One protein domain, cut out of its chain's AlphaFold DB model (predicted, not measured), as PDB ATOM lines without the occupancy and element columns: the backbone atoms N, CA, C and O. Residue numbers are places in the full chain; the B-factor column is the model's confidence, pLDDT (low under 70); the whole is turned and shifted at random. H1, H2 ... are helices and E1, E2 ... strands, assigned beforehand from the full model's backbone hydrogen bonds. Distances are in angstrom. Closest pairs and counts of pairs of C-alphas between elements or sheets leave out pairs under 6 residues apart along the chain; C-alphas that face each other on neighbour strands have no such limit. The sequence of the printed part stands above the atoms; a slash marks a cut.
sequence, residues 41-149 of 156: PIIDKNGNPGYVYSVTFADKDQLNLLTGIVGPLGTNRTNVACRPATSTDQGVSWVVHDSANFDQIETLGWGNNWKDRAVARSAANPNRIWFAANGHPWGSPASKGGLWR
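Overview. This is residues 41 to 149 of the 156 residues of an uncharacterized protein of Candidatus Brocadia sp (UniProt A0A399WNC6). With little regular structure, two small sheets, E1-E2-E3 and E4-E5-E6, sit partly face to face as a rough sandwich, their strands crossed at 42 degrees, with short H1 off both. Each sheet is a meander, each strand the antiparallel neighbour of the one before. The printed part has 109 residues, of which the named elements hold only 40, and of these 40 strands hold 32 and the helix 8, the class being mostly strand; along the chain the order is E1 E2 E3 H1 E4 E5 E6, and the whole is compact, with a radius of gyration of the C-alphas of 13.8 A and spans of 42 by 30 by 22 A.

Arrangement. E1, residues 49 to 57, bends by 59 degrees at residue 54 and forms a hairpin with E2, residues 66 to 72; N 53 and O 69 are 2.9 A apart. E2 and E3, residues 83 to 87, form another, N 68 to O 85 2.9 A; this sheet is strongly twisted. H1, residues 100 to 107, is on neither sheet; 2 of 4 O i to N i+4 pairs are within hydrogen-bond range. E4, residues 118 to 121, and E5, residues 129 to 132, form a hairpin, N 120 to O 130 3.0 A; so do E5 and E6, residues 147 to 149, N 131 to O 148 2.9 A. The closest C-alphas of E1 and E4, Thr 56 and Ala 120, are 5.9 A apart.

Along the chain. E1 spans 23.3 A from C-alpha 49 at (-46.123, -19.217, -25.527), E2 19.0 A; E6 ends at C-alpha 149, (-24.993, -29.662, -18.504).

Size, cuts and confidence. The printed part has no cut; links E3 to H1 and E5 to E6 are long. Residues 74 to 81, 107 to 115 and 135 to 144 have pLDDT under 70.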
ATOM      1  N   PRO A  41     -44.597 -17.098 -31.070       84.81
ATOM      2  CA  PRO A  41     -44.179 -17.536 -29.760       84.81
ATOM      3  C   PRO A  41     -43.699 -18.981 -29.842       84.81
ATOM      4  O   PRO A  41     -44.342 -19.846 -30.437       84.81
ATOM      5  N   ILE A  42     -42.569 -19.238 -29.203       87.75
ATOM      6  CA  ILE A  42     -42.050 -20.584 -29.032       87.75
ATOM      7  C   ILE A  42     -42.883 -21.235 -27.940       87.75
ATOM      8  O   ILE A  42     -43.008 -20.692 -26.841       87.75
ATOM      9  N   ILE A  43     -43.477 -22.376 -28.262       84.75
ATOM     10  CA  ILE A  43     -44.336 -23.108 -27.340       84.75
ATOM     11  C   ILE A  43     -43.460 -23.996 -26.454       84.75
ATOM     12  O   ILE A  43     -42.662 -24.787 -26.960       84.75
ATOM     13  N   ASP A  44     -43.581 -23.843 -25.136       77.69
ATOM     14  CA  ASP A  44     -42.922 -24.732 -24.179       77.69
ATOM     15  C   ASP A  44     -43.629 -26.100 -24.087       77.69
ATOM     16  O   ASP A  44     -44.687 -26.333 -24.676       77.69
ATOM     17  N   LYS A  45     -43.067 -27.025 -23.301       75.44
ATOM     18  CA  LYS A  45     -43.648 -28.364 -23.092       75.44
ATOM     19  C   LYS A  45     -45.071 -28.368 -22.510       75.44
ATOM     20  O   LYS A  45     -45.772 -29.367 -22.632       75.44
ATOM     21  N   ASN A  46     -45.485 -27.279 -21.864       75.25
ATOM     22  CA  ASN A  46     -46.782 -27.120 -21.216       75.25
ATOM     23  C   ASN A  46     -47.782 -26.372 -22.116       75.25
ATOM     24  O   ASN A  46     -48.901 -26.100 -21.685       75.25
ATOM     25  N   GLY A  47     -47.403 -26.023 -23.350       81.25
ATOM     26  CA  GLY A  47     -48.247 -25.258 -24.262       81.25
ATOM     27  C   GLY A  47     -48.190 -23.743 -24.048       81.25
ATOM     28  O   GLY A  47     -48.950 -23.016 -24.689       81.25
ATOM     29  N   ASN A  48     -47.314 -23.239 -23.173       81.38
ATOM     30  CA  ASN A  48     -47.219 -21.807 -22.922       81.38
ATOM     31  C   ASN A  48     -46.396 -21.122 -24.018       81.38
ATOM     32  O   ASN A  48     -45.296 -21.580 -24.341       81.38
ATOM     33  N   PRO A  49     -46.875 -19.991 -24.556       85.81
ATOM     34  CA  PRO A  49     -46.123 -19.217 -25.527       85.81
ATOM     35  C   PRO A  49     -44.989 -18.442 -24.850       85.81
ATOM     36  O   PRO A  49     -45.191 -17.869 -23.781       85.81
ATOM     37  N   GLY A  50     -43.822 -18.360 -25.489       85.00
ATOM     38  CA  GLY A  50     -42.655 -17.635 -24.989       85.00
ATOM     39  C   GLY A  50     -41.767 -17.046 -26.084       85.00
ATOM     40  O   GLY A  50     -41.972 -17.287 -27.270       85.00
ATOM     41  N   TYR A  51     -40.760 -16.270 -25.680       85.31
ATOM     42  CA  TYR A  51     -39.758 -15.697 -26.586       85.31
ATOM     43  C   TYR A  51     -38.338 -15.998 -26.127       85.31
ATOM     44  O   TYR A  51     -38.086 -16.258 -24.948       85.31
ATOM     45  N   VAL A  52     -37.405 -15.935 -27.078       85.50
ATOM     46  CA  VAL A  52     -35.972 -16.042 -26.810       85.50
ATOM     47  C   VAL A  52     -35.475 -14.748 -26.166       85.50
ATOM     48  O   VAL A  52     -35.655 -13.668 -26.719       85.50
ATOM     49  N   TYR A  53     -34.815 -14.853 -25.014       79.31
ATOM     50  CA  TYR A  53     -34.280 -13.698 -24.274       79.31
ATOM     51  C   TYR A  53     -32.754 -13.589 -24.302       79.31
ATOM     52  O   TYR A  53     -32.204 -12.528 -24.017       79.31
ATOM     53  N   SER A  54     -32.062 -14.679 -24.618       82.88
ATOM     54  CA  SER A  54     -30.605 -14.720 -24.761       82.88
ATOM     55  C   SER A  54     -30.236 -15.767 -25.796       82.88
ATOM     56  O   SER A  54     -30.896 -16.803 -25.844       82.88
ATOM     57  N   VAL A  55     -29.168 -15.532 -26.557       87.62
ATOM     58  CA  VAL A  55     -28.652 -16.464 -27.568       87.62
ATOM     59  C   VAL A  55     -27.134 -16.572 -27.448       87.62
ATOM     60  O   VAL A  55     -26.451 -15.586 -27.185       87.62
ATOM     61  N   THR A  56     -26.616 -17.775 -27.663       89.19
ATOM     62  CA  THR A  56     -25.198 -18.097 -27.827       89.19
ATOM     63  C   THR A  56     -25.012 -18.956 -29.074       89.19
ATOM     64  O   THR A  56     -25.890 -19.741 -29.437       89.19
ATOM     65  N   PHE A  57     -23.868 -18.791 -29.731       84.75
ATOM     66  CA  PHE A  57     -23.505 -19.511 -30.950       84.75
ATOM     67  C   PHE A  57     -22.569 -20.669 -30.611       84.75
ATOM     68  O   PHE A  57     -21.796 -20.579 -29.656       84.75
ATOM     69  N   ALA A  58     -22.628 -21.744 -31.397       80.62
ATOM     70  CA  ALA A  58     -21.700 -22.862 -31.261       80.62
ATOM     71  C   ALA A  58     -20.271 -22.470 -31.660       80.62
ATOM     72  O   ALA A  58     -19.349 -22.567 -30.858       80.62
ATOM     73  N   ASP A  59     -20.111 -22.029 -32.906       79.06
ATOM     74  CA  ASP A  59     -18.836 -21.703 -33.542       79.06
ATOM     75  C   ASP A  59     -19.112 -20.840 -34.793       79.06
ATOM     76  O   ASP A  59     -20.215 -20.887 -35.349       79.06
ATOM     77  N   LYS A  60     -18.113 -20.087 -35.270       74.50
ATOM     78  CA  LYS A  60     -18.153 -19.363 -36.553       74.50
ATOM     79  C   LYS A  60     -18.443 -20.280 -37.751       74.50
ATOM     80  O   LYS A  60     -18.979 -19.808 -38.747       74.50
ATOM     81  N   ASP A  61     -18.106 -21.565 -37.657       82.12
ATOM     82  CA  ASP A  61     -18.294 -22.536 -38.740       82.12
ATOM     83  C   ASP A  61     -19.665 -23.239 -38.675       82.12
ATOM     84  O   ASP A  61     -20.050 -23.949 -39.602       82.12
ATOM     85  N   GLN A  62     -20.435 -23.020 -37.603       82.44
ATOM     86  CA  GLN A  62     -21.763 -23.606 -37.385       82.44
ATOM     87  C   GLN A  62     -22.814 -22.522 -37.126       82.44
ATOM     88  O   GLN A  62     -23.547 -22.557 -36.140       82.44
ATOM     89  N   LEU A  63     -22.912 -21.565 -38.051       80.56
ATOM     90  CA  LEU A  63     -23.787 -20.390 -37.938       80.56
ATOM     91  C   LEU A  63     -25.278 -20.727 -37.774       80.56
ATOM     92  O   LEU A  63     -26.039 -19.910 -37.266       80.56
ATOM     93  N   ASN A  64     -25.692 -21.930 -38.175       87.25
ATOM     94  CA  ASN A  64     -27.076 -22.387 -38.047       87.25
ATOM     95  C   ASN A  64     -27.430 -22.874 -36.639       87.25
ATOM     96  O   ASN A  64     -28.615 -22.969 -36.327       87.25
ATOM     97  N   LEU A  65     -26.433 -23.202 -35.808       90.44
ATOM     98  CA  LEU A  65     -26.637 -23.809 -34.499       90.44
ATOM     99  C   LEU A  65     -26.590 -22.757 -33.391       90.44
ATOM    100  O   LEU A  65     -25.526 -22.246 -33.025       90.44
ATOM    101  N   LEU A  66     -27.757 -22.487 -32.816       91.44
ATOM    102  CA  LEU A  66     -27.942 -21.527 -31.737       91.44
ATOM    103  C   LEU A  66     -28.405 -22.238 -30.467       91.44
ATOM    104  O   LEU A  66     -29.190 -23.185 -30.516       91.44
ATOM    105  N   THR A  67     -27.969 -21.749 -29.310       93.56
ATOM    106  CA  THR A  67     -28.613 -22.058 -28.027       93.56
ATOM    107  C   THR A  67     -29.136 -20.789 -27.417       93.56
ATOM    108  O   THR A  67     -28.422 -19.793 -27.358       93.56
ATOM    109  N   GLY A  68     -30.350 -20.835 -26.900       91.19
ATOM    110  CA  GLY A  68     -30.963 -19.700 -26.252       91.19
ATOM    111  C   GLY A  68     -31.737 -20.086 -25.014       91.19
ATOM    112  O   GLY A  68     -31.748 -21.242 -24.591       91.19
ATOM    113  N   ILE A  69     -32.358 -19.080 -24.419       88.75
ATOM    114  CA  ILE A  69     -33.273 -19.249 -23.297       88.75
ATOM    115  C   ILE A  69     -34.623 -18.726 -23.732       88.75
ATOM    116  O   ILE A  69     -34.738 -17.554 -24.090       88.75
ATOM    117  N   VAL A  70     -35.629 -19.588 -23.663       87.69
ATOM    118  CA  VAL A  70     -37.024 -19.240 -23.918       87.69
ATOM    119  C   VAL A  70     -37.717 -19.053 -22.584       87.69
ATOM    120  O   VAL A  70     -37.556 -19.882 -21.691       87.69
ATOM    121  N   GLY A  71     -38.495 -17.991 -22.419       81.19
ATOM    122  CA  GLY A  71     -39.401 -17.884 -21.275       81.19
ATOM    123  C   GLY A  71     -40.790 -17.394 -21.688       81.19
ATOM    124  O   GLY A  71     -40.919 -16.739 -22.726       81.19
ATOM    125  N   PRO A  72     -41.829 -17.741 -20.913       76.69
ATOM    126  CA  PRO A  72     -43.214 -17.463 -21.252       76.69
ATOM    127  C   PRO A  72     -43.584 -15.980 -21.305       76.69
ATOM    128  O   PRO A  72     -43.090 -15.136 -20.556       76.69
ATOM    129  N   LEU A  73     -44.554 -15.698 -22.169       74.81
ATOM    130  CA  LEU A  73     -45.209 -14.413 -22.339       74.81
ATOM    131  C   LEU A  73     -46.013 -13.990 -21.111       74.81
ATOM    132  O   LEU A  73     -46.535 -14.812 -20.363       74.81
ATOM    133  N   GLY A  74     -46.150 -12.674 -20.927       64.94
ATOM    134  CA  GLY A  74     -47.041 -12.090 -19.918       64.94
ATOM    135  C   GLY A  74     -46.585 -12.261 -18.467       64.94
ATOM    136  O   GLY A  74     -47.260 -11.783 -17.559       64.94
ATOM    137  N   THR A  75     -45.432 -12.889 -18.229       61.84
ATOM    138  CA  THR A  75     -44.839 -13.023 -16.896       61.84
ATOM    139  C   THR A  75     -43.665 -12.066 -16.735       61.84
ATOM    140  O   THR A  75     -42.880 -11.837 -17.657       61.84
ATOM    141  N   ASN A  76     -43.550 -11.445 -15.558       58.06
ATOM    142  CA  ASN A  76     -42.414 -10.577 -15.269       58.06
ATOM    143  C   ASN A  76     -41.141 -11.429 -15.217       58.06
ATOM    144  O   ASN A  76     -41.089 -12.379 -14.436       58.06
ATOM    145  N   ARG A  77     -40.127 -11.043 -16.010       56.28
ATOM    146  CA  ARG A  77     -38.833 -11.716 -16.260       56.28
ATOM    147  C   ARG A  77     -38.144 -12.283 -15.012       56.28
ATOM    148  O   ARG A  77     -37.336 -13.198 -15.112       56.28
ATOM    149  N   THR A  78     -38.449 -11.737 -13.845       56.03
ATOM    150  CA  THR A  78     -37.831 -12.065 -12.560       56.03
ATOM    151  C   THR A  78     -38.375 -13.332 -11.898       56.03
ATOM    152  O   THR A  78     -37.722 -13.837 -10.996       56.03
ATOM    153  N   ASN A  79     -39.524 -13.862 -12.337       55.06
ATOM    154  CA  ASN A  79     -40.170 -15.044 -11.737       55.06
ATOM    155  C   ASN A  79     -40.408 -16.176 -12.750       55.06
ATOM    156  O   ASN A  79     -41.294 -17.008 -12.574       55.06
ATOM    157  N   VAL A  80     -39.670 -16.178 -13.858       61.78
ATOM    158  CA  VAL A  80     -40.065 -16.949 -15.036       61.78
ATOM    159  C   VAL A  80     -39.363 -18.297 -15.107       61.78
ATOM    160  O   VAL A  80     -38.148 -18.388 -14.946       61.78
ATOM    161  N   ALA A  81     -40.149 -19.322 -15.429       67.75
ATOM    162  CA  ALA A  81     -39.790 -20.691 -15.780       67.75
ATOM    163  C   ALA A  81     -38.942 -20.817 -17.069       67.75
ATOM    164  O   ALA A  81     -39.223 -21.664 -17.911       67.75
ATOM    165  N   CYS A  82     -37.917 -19.986 -17.291       79.62
ATOM    166  CA  CYS A  82     -37.214 -20.024 -18.575       79.62
ATOM    167  C   CYS A  82     -36.465 -21.348 -18.799       79.62
ATOM    168  O   CYS A  82     -35.830 -21.875 -17.881       79.62
ATOM    169  N   ARG A  83     -36.501 -21.857 -20.026       85.56
ATOM    170  CA  ARG A  83     -35.915 -23.137 -20.423       85.56
ATOM    171  C   ARG A  83     -34.800 -22.931 -21.448       85.56
ATOM    172  O   ARG A  83     -34.913 -22.025 -22.282       85.56
ATOM    173  N   PRO A  84     -33.720 -23.728 -21.400       90.75
ATOM    174  CA  PRO A  84     -32.764 -23.756 -22.495       90.75
ATOM    175  C   PRO A  84     -33.469 -24.244 -23.766       90.75
ATOM    176  O   PRO A  84     -34.367 -25.076 -23.711       90.75
ATOM    177  N   ALA A  85     -33.073 -23.717 -24.915       92.12
ATOM    178  CA  ALA A  85     -33.626 -24.098 -26.205       92.12
ATOM    179  C   ALA A  85     -32.528 -24.116 -27.263       92.12
ATOM    180  O   ALA A  85     -31.503 -23.445 -27.125       92.12
ATOM    181  N   THR A  86     -32.730 -24.880 -28.328       93.56
ATOM    182  CA  THR A  86     -31.806 -24.948 -29.462       93.56
ATOM    183  C   THR A  86     -32.520 -24.669 -30.767       93.56
ATOM    184  O   THR A  86     -33.633 -25.136 -30.978       93.56
ATOM    185  N   SER A  87     -31.841 -23.949 -31.651       91.69
ATOM    186  CA  SER A  87     -32.222 -23.808 -33.049       91.69
ATOM    187  C   SER A  87     -31.113 -24.372 -33.932       91.69
ATOM    188  O   SER A  87     -29.930 -24.211 -33.629       91.69
ATOM    189  N   THR A  88     -31.503 -25.038 -35.015       91.69
ATOM    190  CA  THR A  88     -30.598 -25.575 -36.045       91.69
ATOM    191  C   THR A  88     -30.782 -24.884 -37.398       91.69
ATOM    192  O   THR A  88     -30.258 -25.352 -38.407       91.69
ATOM    193  N   ASP A  89     -31.554 -23.801 -37.435       89.19
ATOM    194  CA  ASP A  89     -31.980 -23.085 -38.638       89.19
ATOM    195  C   ASP A  89     -31.846 -21.562 -38.467       89.19
ATOM    196  O   ASP A  89     -32.674 -20.789 -38.941       89.19
ATOM    197  N   GLN A  90     -30.778 -21.131 -37.783       86.50
ATOM    198  CA  GLN A  90     -30.464 -19.716 -37.532       86.50
ATOM    199  C   GLN A  90     -31.531 -18.964 -36.725       86.50
ATOM    200  O   GLN A  90     -31.595 -17.743 -36.776       86.50
ATOM    201  N   GLY A  91     -32.333 -19.665 -35.928       86.31
ATOM    202  CA  GLY A  91     -33.331 -19.069 -35.042       86.31
ATOM    203  C   GLY A  91     -34.728 -18.977 -35.644       86.31
ATOM    204  O   GLY A  91     -35.595 -18.382 -35.007       86.31
ATOM    205  N   VAL A  92     -34.957 -19.562 -36.826       86.56
ATOM    206  CA  VAL A  92     -36.285 -19.638 -37.453       86.56
ATOM    207  C   VAL A  92     -37.224 -20.526 -36.633       86.56
ATOM    208  O   VAL A  92     -38.386 -20.172 -36.438       86.56
ATOM    209  N   SER A  93     -36.724 -21.642 -36.104       88.00
ATOM    210  CA  SER A  93     -37.448 -22.527 -35.195       88.00
ATOM    211  C   SER A  93     -36.590 -22.938 -34.002       88.00
ATOM    212  O   SER A  93     -35.359 -22.933 -34.050       88.00
ATOM    213  N   TRP A  94     -37.260 -23.271 -32.898       90.69
ATOM    214  CA  TRP A  94     -36.616 -23.583 -31.627       90.69
ATOM    215  C   TRP A  94     -37.224 -24.830 -31.001       90.69
ATOM    216  O   TRP A  94     -38.441 -24.949 -30.876       90.69
ATOM    217  N   VAL A  95     -36.355 -25.726 -30.549       91.81
ATOM    218  CA  VAL A  95     -36.700 -26.850 -29.684       91.81
ATOM    219  C   VAL A  95     -36.431 -26.425 -28.250       91.81
ATOM    220  O   VAL A  95     -35.289 -26.127 -27.898       91.81
ATOM    221  N   VAL A  96     -37.485 -26.361 -27.438       91.12
ATOM    222  CA  VAL A  96     -37.375 -26.090 -26.001       91.12
ATOM    223  C   VAL A  96     -37.000 -27.376 -25.286       91.12
ATOM    224  O   VAL A  96     -37.668 -28.395 -25.439       91.12
ATOM    225  N   HIS A  97     -35.948 -27.304 -24.481       90.44
ATOM    226  CA  HIS A  97     -35.441 -28.432 -23.717       90.44
ATOM    227  C   HIS A  97     -36.022 -28.398 -22.318       90.44
ATOM    228  O   HIS A  97     -35.926 -27.392 -21.607       90.44
ATOM    229  N   ASP A  98     -36.611 -29.515 -21.917       84.69
ATOM    230  CA  ASP A  98     -37.241 -29.648 -20.620       84.69
ATOM    231  C   ASP A  98     -36.758 -30.892 -19.874       84.69
ATOM    232  O   ASP A  98     -36.334 -31.880 -20.468       84.69
ATOM    233  N   SER A  99     -36.780 -30.817 -18.547       82.06
ATOM    234  CA  SER A  99     -36.323 -31.876 -17.657       82.06
ATOM    235  C   SER A  99     -37.031 -31.746 -16.315       82.06
ATOM    236  O   SER A  99     -37.264 -30.635 -15.834       82.06
ATOM    237  N   ALA A 100     -37.268 -32.873 -15.641       80.81
ATOM    238  CA  ALA A 100     -37.809 -32.891 -14.279       80.81
ATOM    239  C   ALA A 100     -36.953 -32.071 -13.291       80.81
ATOM    240  O   ALA A 100     -37.463 -31.532 -12.309       80.81
ATOM    241  N   ASN A 101     -35.652 -31.924 -13.564       78.06
ATOM    242  CA  ASN A 101     -34.765 -31.072 -12.773       78.06
ATOM    243  C   ASN A 101     -35.131 -29.582 -12.859       78.06
ATOM    244  O   ASN A 101     -34.854 -28.833 -11.924       78.06
ATOM    245  N   PHE A 102     -35.736 -29.138 -13.962       79.56
ATOM    246  CA  PHE A 102     -36.137 -27.744 -14.135       79.56
ATOM    247  C   PHE A 102     -37.450 -27.442 -13.417       79.56
ATOM    248  O   PHE A 102     -37.583 -26.378 -12.819       79.56
ATOM    249  N   ASP A 103     -38.369 -28.405 -13.370       75.88
ATOM    250  CA  ASP A 103     -39.620 -28.280 -12.615       75.88
ATOM    251  C   ASP A 103     -39.365 -28.166 -11.101       75.88
ATOM    252  O   ASP A 103     -40.107 -27.493 -10.382       75.88
ATOM    253  N   GLN A 104     -38.270 -28.751 -10.599       71.94
ATOM    254  CA  GLN A 104     -37.825 -28.561  -9.211       71.94
ATOM    255  C   GLN A 104     -37.491 -27.099  -8.898       71.94
ATOM    256  O   GLN A 104     -37.700 -26.655  -7.771       71.94
ATOM    257  N   ILE A 105     -37.012 -26.327  -9.880       71.75
ATOM    258  CA  ILE A 105     -36.679 -24.909  -9.687       71.75
ATOM    259  C   ILE A 105     -37.936 -24.105  -9.338       71.75
ATOM    260  O   ILE A 105     -37.882 -23.207  -8.496       71.75
ATOM    261  N   GLU A 106     -39.062 -24.438  -9.964       70.44
ATOM    262  CA  GLU A 106     -40.359 -23.794  -9.734       70.44
ATOM    263  C   GLU A 106     -41.051 -24.348  -8.492       70.44
ATOM    264  O   GLU A 106     -41.424 -23.589  -7.601       70.44
ATOM    265  N   THR A 107     -41.178 -25.670  -8.402       69.75
ATOM    266  CA  THR A 107     -41.936 -26.341  -7.332       69.75
ATOM    267  C   THR A 107     -41.292 -26.186  -5.959       69.75
ATOM    268  O   THR A 107     -41.998 -26.058  -4.962       69.75
ATOM    269  N   LEU A 108     -39.960 -26.151  -5.892       69.88
ATOM    270  CA  LEU A 108     -39.215 -25.942  -4.649       69.88
ATOM    271  C   LEU A 108     -38.825 -24.471  -4.443       69.88
ATOM    272  O   LEU A 108     -38.119 -24.148  -3.486       69.88
ATOM    273  N   GLY A 109     -39.254 -23.576  -5.340       63.84
ATOM    274  CA  GLY A 109     -39.001 -22.140  -5.252       63.84
ATOM    275  C   GLY A 109     -37.524 -21.748  -5.360       63.84
ATOM    276  O   GLY A 109     -37.156 -20.663  -4.915       63.84
ATOM    277  N   TRP A 110     -36.659 -22.595  -5.930       66.19
ATOM    278  CA  TRP A 110     -35.228 -22.292  -6.087       66.19
ATOM    279  C   TRP A 110     -34.965 -21.161  -7.082       66.19
ATOM    280  O   TRP A 110     -33.894 -20.565  -7.045       66.19
ATOM    281  N   GLY A 111     -35.919 -20.864  -7.965       62.47
ATOM    282  CA  GLY A 111     -35.861 -19.704  -8.857       62.47
ATOM    283  C   GLY A 111     -36.317 -18.394  -8.204       62.47
ATOM    284  O   GLY A 111     -36.053 -17.325  -8.752       62.47
ATOM    285  N   ASN A 112     -36.974 -18.445  -7.038       61.88
ATOM    286  CA  ASN A 112     -37.431 -17.236  -6.357       61.88
ATOM    287  C   ASN A 112     -36.215 -16.430  -5.888       61.88
ATOM    288  O   ASN A 112     -35.290 -16.978  -5.291       61.88
ATOM    289  N   ASN A 113     -36.228 -15.121  -6.146       60.09
ATOM    290  CA  ASN A 113     -35.110 -14.204  -5.905       60.09
ATOM    291  C   ASN A 113     -33.885 -14.418  -6.804       60.09
ATOM    292  O   ASN A 113     -32.806 -13.972  -6.429       60.09
ATOM    293  N   TRP A 114     -34.011 -15.044  -7.974       61.62
ATOM    294  CA  TRP A 114     -32.911 -15.130  -8.936       61.62
ATOM    295  C   TRP A 114     -33.223 -14.397 -10.236       61.62
ATOM    296  O   TRP A 114     -34.331 -14.447 -10.762       61.62
ATOM    297  N   LYS A 115     -32.209 -13.720 -10.769       68.81
ATOM    298  CA  LYS A 115     -32.225 -13.068 -12.075       68.81
ATOM    299  C   LYS A 115     -31.311 -13.771 -13.065       68.81
ATOM    300  O   LYS A 115     -30.408 -14.516 -12.681       68.81
ATOM    301  N   ASP A 116     -31.561 -13.450 -14.334       72.94
ATOM    302  CA  ASP A 116     -30.646 -13.672 -15.450       72.94
ATOM    303  C   ASP A 116     -30.204 -15.133 -15.571       72.94
ATOM    304  O   ASP A 116     -29.032 -15.467 -15.404       72.94
ATOM    305  N   ARG A 117     -31.166 -16.018 -15.882       79.44
ATOM    306  CA  ARG A 117     -30.828 -17.371 -16.345       79.44
ATOM    307  C   ARG A 117     -29.853 -17.239 -17.516       79.44
ATOM    308  O   ARG A 117     -30.011 -16.342 -18.345       79.44
ATOM    309  N   ALA A 118     -28.870 -18.126 -17.585       84.94
ATOM    310  CA  ALA A 118     -27.846 -18.097 -18.619       84.94
ATOM    311  C   ALA A 118     -27.732 -19.455 -19.304       84.94
ATOM    312  O   ALA A 118     -27.918 -20.506 -18.689       84.94
ATOM    313  N   VAL A 119     -27.400 -19.422 -20.589       90.19
ATOM    314  CA  VAL A 119     -27.085 -20.611 -21.363       90.19
ATOM    315  C   VAL A 119     -25.802 -20.365 -22.132       90.19
ATOM    316  O   VAL A 119     -25.542 -19.242 -22.563       90.19
ATOM    317  N   ALA A 120     -24.998 -21.405 -22.282       91.56
ATOM    318  CA  ALA A 120     -23.787 -21.371 -23.083       91.56
ATOM    319  C   ALA A 120     -23.635 -22.685 -23.843       91.56
ATOM    320  O   ALA A 120     -23.989 -23.747 -23.331       91.56
ATOM    321  N   ARG A 121     -23.063 -22.617 -25.044       92.19
ATOM    322  CA  ARG A 121     -22.680 -23.783 -25.842       92.19
ATOM    323  C   ARG A 121     -21.160 -23.879 -25.930       92.19
ATOM    324  O   ARG A 121     -20.469 -22.865 -25.969       92.19
ATOM    325  N   SER A 122     -20.631 -25.100 -25.926       91.19
ATOM    326  CA  SER A 122     -19.190 -25.335 -26.063       91.19
ATOM    327  C   SER A 122     -18.761 -25.203 -27.519       91.19
ATOM    328  O   SER A 122     -19.212 -25.982 -28.354       91.19
ATOM    329  N   ALA A 123     -17.801 -24.324 -27.808       88.19
ATOM    330  CA  ALA A 123     -17.167 -24.287 -29.128       88.19
ATOM    331  C   ALA A 123     -16.398 -25.584 -29.442       88.19
ATOM    332  O   ALA A 123     -16.444 -26.099 -30.552       88.19
ATOM    333  N   ALA A 124     -15.750 -26.186 -28.436       89.56
ATOM    334  CA  ALA A 124     -14.976 -27.420 -28.611       89.56
ATOM    335  C   ALA A 124     -15.843 -28.687 -28.754       89.56
ATOM    336  O   ALA A 124     -15.367 -29.721 -29.210       89.56
ATOM    337  N   ASN A 125     -17.100 -28.632 -28.313       91.44
ATOM    338  CA  ASN A 125     -18.065 -29.712 -28.495       91.44
ATOM    339  C   ASN A 125     -19.433 -29.076 -28.722       91.44
ATOM    340  O   ASN A 125     -20.158 -28.868 -27.748       91.44
ATOM    341  N   PRO A 126     -19.803 -28.793 -29.976       90.75
ATOM    342  CA  PRO A 126     -21.048 -28.116 -30.268       90.75
ATOM    343  C   PRO A 126     -22.283 -28.791 -29.687       90.75
ATOM    344  O   PRO A 126     -23.230 -28.079 -29.431       90.75
ATOM    345  N   ASN A 127     -22.299 -30.093 -29.383       91.25
ATOM    346  CA  ASN A 127     -23.455 -30.739 -28.744       91.25
ATOM    347  C   ASN A 127     -23.589 -30.422 -27.248       91.25
ATOM    348  O   ASN A 127     -24.648 -30.631 -26.664       91.25
ATOM    349  N   ARG A 128     -22.539 -29.908 -26.610       94.38
ATOM    350  CA  ARG A 128     -22.550 -29.612 -25.181       94.38
ATOM    351  C   ARG A 128     -23.122 -28.231 -24.903       94.38
ATOM    352  O   ARG A 128     -22.584 -27.225 -25.374       94.38
ATOM    353  N   ILE A 129     -24.139 -28.188 -24.050       94.25
ATOM    354  CA  ILE A 129     -24.734 -26.954 -23.533       94.25
ATOM    355  C   ILE A 129     -24.688 -26.936 -22.006       94.25
ATOM    356  O   ILE A 129     -24.802 -27.971 -21.351       94.25
ATOM    357  N   TRP A 130     -24.545 -25.747 -21.433       93.06
ATOM    358  CA  TRP A 130     -24.709 -25.500 -20.007       93.06
ATOM    359  C   TRP A 130     -25.858 -24.545 -19.791       93.06
ATOM    360  O   TRP A 130     -25.963 -23.534 -20.481       93.06
ATOM    361  N   PHE A 131     -26.672 -24.846 -18.794       89.00
ATOM    362  CA  PHE A 131     -27.775 -24.015 -18.364       89.00
ATOM    363  C   PHE A 131     -27.587 -23.664 -16.894       89.00
ATOM    364  O   PHE A 131     -27.582 -24.537 -16.029       89.00
ATOM    365  N   ALA A 132     -27.427 -22.377 -16.613       85.31
ATOM    366  CA  ALA A 132     -27.480 -21.845 -15.266       85.31
ATOM    367  C   ALA A 132     -28.882 -21.284 -15.046       85.31
ATOM    368  O   ALA A 132     -29.264 -20.284 -15.656       85.31
ATOM    369  N   ALA A 133     -29.650 -21.903 -14.154       73.81
ATOM    370  CA  ALA A 133     -30.988 -21.400 -13.857       73.81
ATOM    371  C   ALA A 133     -30.968 -20.057 -13.112       73.81
ATOM    372  O   ALA A 133     -31.966 -19.344 -13.102       73.81
ATOM    373  N   ASN A 134     -29.837 -19.728 -12.485       73.88
ATOM    374  CA  ASN A 134     -29.743 -18.765 -11.400       73.88
ATOM    375  C   ASN A 134     -28.444 -17.947 -11.565       73.88
ATOM    376  O   ASN A 134     -27.389 -18.380 -11.103       73.88
ATOM    377  N   GLY A 135     -28.492 -16.799 -12.253       62.00
ATOM    378  CA  GLY A 135     -27.305 -15.978 -12.546       62.00
ATOM    379  C   GLY A 135     -26.958 -14.957 -11.460       62.00
ATOM    380  O   GLY A 135     -25.780 -14.718 -11.199       62.00
ATOM    381  N   HIS A 136     -27.961 -14.372 -10.791       68.12
ATOM    382  CA  HIS A 136     -27.742 -13.362  -9.745       68.12
ATOM    383  C   HIS A 136     -28.857 -13.345  -8.676       68.12
ATOM    384  O   HIS A 136     -30.026 -13.222  -9.049       68.12
ATOM    385  N   PRO A 137     -28.549 -13.453  -7.363       69.88
ATOM    386  CA  PRO A 137     -29.574 -13.408  -6.321       69.88
ATOM    387  C   PRO A 137     -30.012 -11.970  -5.978       69.88
ATOM    388  O   PRO A 137     -29.190 -11.064  -5.871       69.88
ATOM    389  N   TRP A 138     -31.313 -11.772  -5.753       64.44
ATOM    390  CA  TRP A 138     -31.944 -10.527  -5.296       64.44
ATOM    391  C   TRP A 138     -31.859 -10.310  -3.787       64.44
ATOM    392  O   TRP A 138     -31.749  -9.176  -3.330       64.44
ATOM    393  N   GLY A 139     -31.927 -11.396  -3.023       65.31
ATOM    394  CA  GLY A 139     -31.811 -11.403  -1.572       65.31
ATOM    395  C   GLY A 139     -30.748 -12.407  -1.163       65.31
ATOM    396  O   GLY A 139     -30.667 -13.495  -1.734       65.31
ATOM    397  N   SER A 140     -29.919 -12.030  -0.194       64.25
ATOM    398  CA  SER A 140     -28.935 -12.926   0.405       64.25
ATOM    399  C   SER A 140     -29.403 -13.336   1.804       64.25
ATOM    400  O   SER A 140     -29.820 -12.460   2.565       64.25
ATOM    401  N   PRO A 141     -29.321 -14.624   2.167       63.56
ATOM    402  CA  PRO A 141     -28.852 -15.744   1.349       63.56
ATOM    403  C   PRO A 141     -29.950 -16.292   0.420       63.56
ATOM    404  O   PRO A 141     -31.108 -16.420   0.812       63.56
ATOM    405  N   ALA A 142     -29.578 -16.671  -0.803       65.75
ATOM    406  CA  ALA A 142     -30.467 -17.426  -1.681       65.75
ATOM    407  C   ALA A 142     -30.508 -18.903  -1.260       65.75
ATOM    408  O   ALA A 142     -29.483 -19.472  -0.888       65.75
ATOM    409  N   SER A 143     -31.684 -19.532  -1.333       65.06
ATOM    410  CA  SER A 143     -31.899 -20.889  -0.808       65.06
ATOM    411  C   SER A 143     -31.093 -21.963  -1.545       65.06
ATOM    412  O   SER A 143     -30.590 -22.887  -0.908       65.06
ATOM    413  N   LYS A 144     -30.958 -21.851  -2.875       69.56
ATOM    414  CA  LYS A 144     -30.154 -22.750  -3.715       69.56
ATOM    415  C   LYS A 144     -29.930 -22.156  -5.112       69.56
ATOM    416  O   LYS A 144     -30.787 -21.440  -5.621       69.56
ATOM    417  N   GLY A 145     -28.780 -22.456  -5.718       70.75
ATOM    418  CA  GLY A 145     -28.488 -22.232  -7.141       70.75
ATOM    419  C   GLY A 145     -28.355 -23.555  -7.903       70.75
ATOM    420  O   GLY A 145     -28.373 -24.626  -7.294       70.75
ATOM    421  N   GLY A 146     -28.184 -23.504  -9.224       77.94
ATOM    422  CA  GLY A 146     -27.947 -24.716 -10.008       77.94
ATOM    423  C   GLY A 146     -27.335 -24.456 -11.380       77.94
ATOM    424  O   GLY A 146     -27.627 -23.447 -12.028       77.94
ATOM    425  N   LEU A 147     -26.484 -25.394 -11.794       85.56
ATOM    426  CA  LEU A 147     -25.862 -25.465 -13.110       85.56
ATOM    427  C   LEU A 147     -26.075 -26.878 -13.655       85.56
ATOM    428  O   LEU A 147     -25.686 -27.855 -13.017       85.56
ATOM    429  N   TRP A 148     -26.668 -26.964 -14.837       89.31
ATOM    430  CA  TRP A 148     -26.899 -28.207 -15.559       89.31
ATOM    431  C   TRP A 148     -26.064 -28.221 -16.825       89.31
ATOM    432  O   TRP A 148     -25.760 -27.174 -17.401       89.31
ATOM    433  N   ARG A 149     -25.696 -29.422 -17.253       93.44
ATOM    434  CA  ARG A 149     -24.993 -29.662 -18.504       93.44
ATOM    435  C   ARG A 149     -25.730 -30.751 -19.256       93.44
ATOM    436  O   ARG A 149     -26.059 -31.763 -18.652       93.44
TER     437      ARG A 149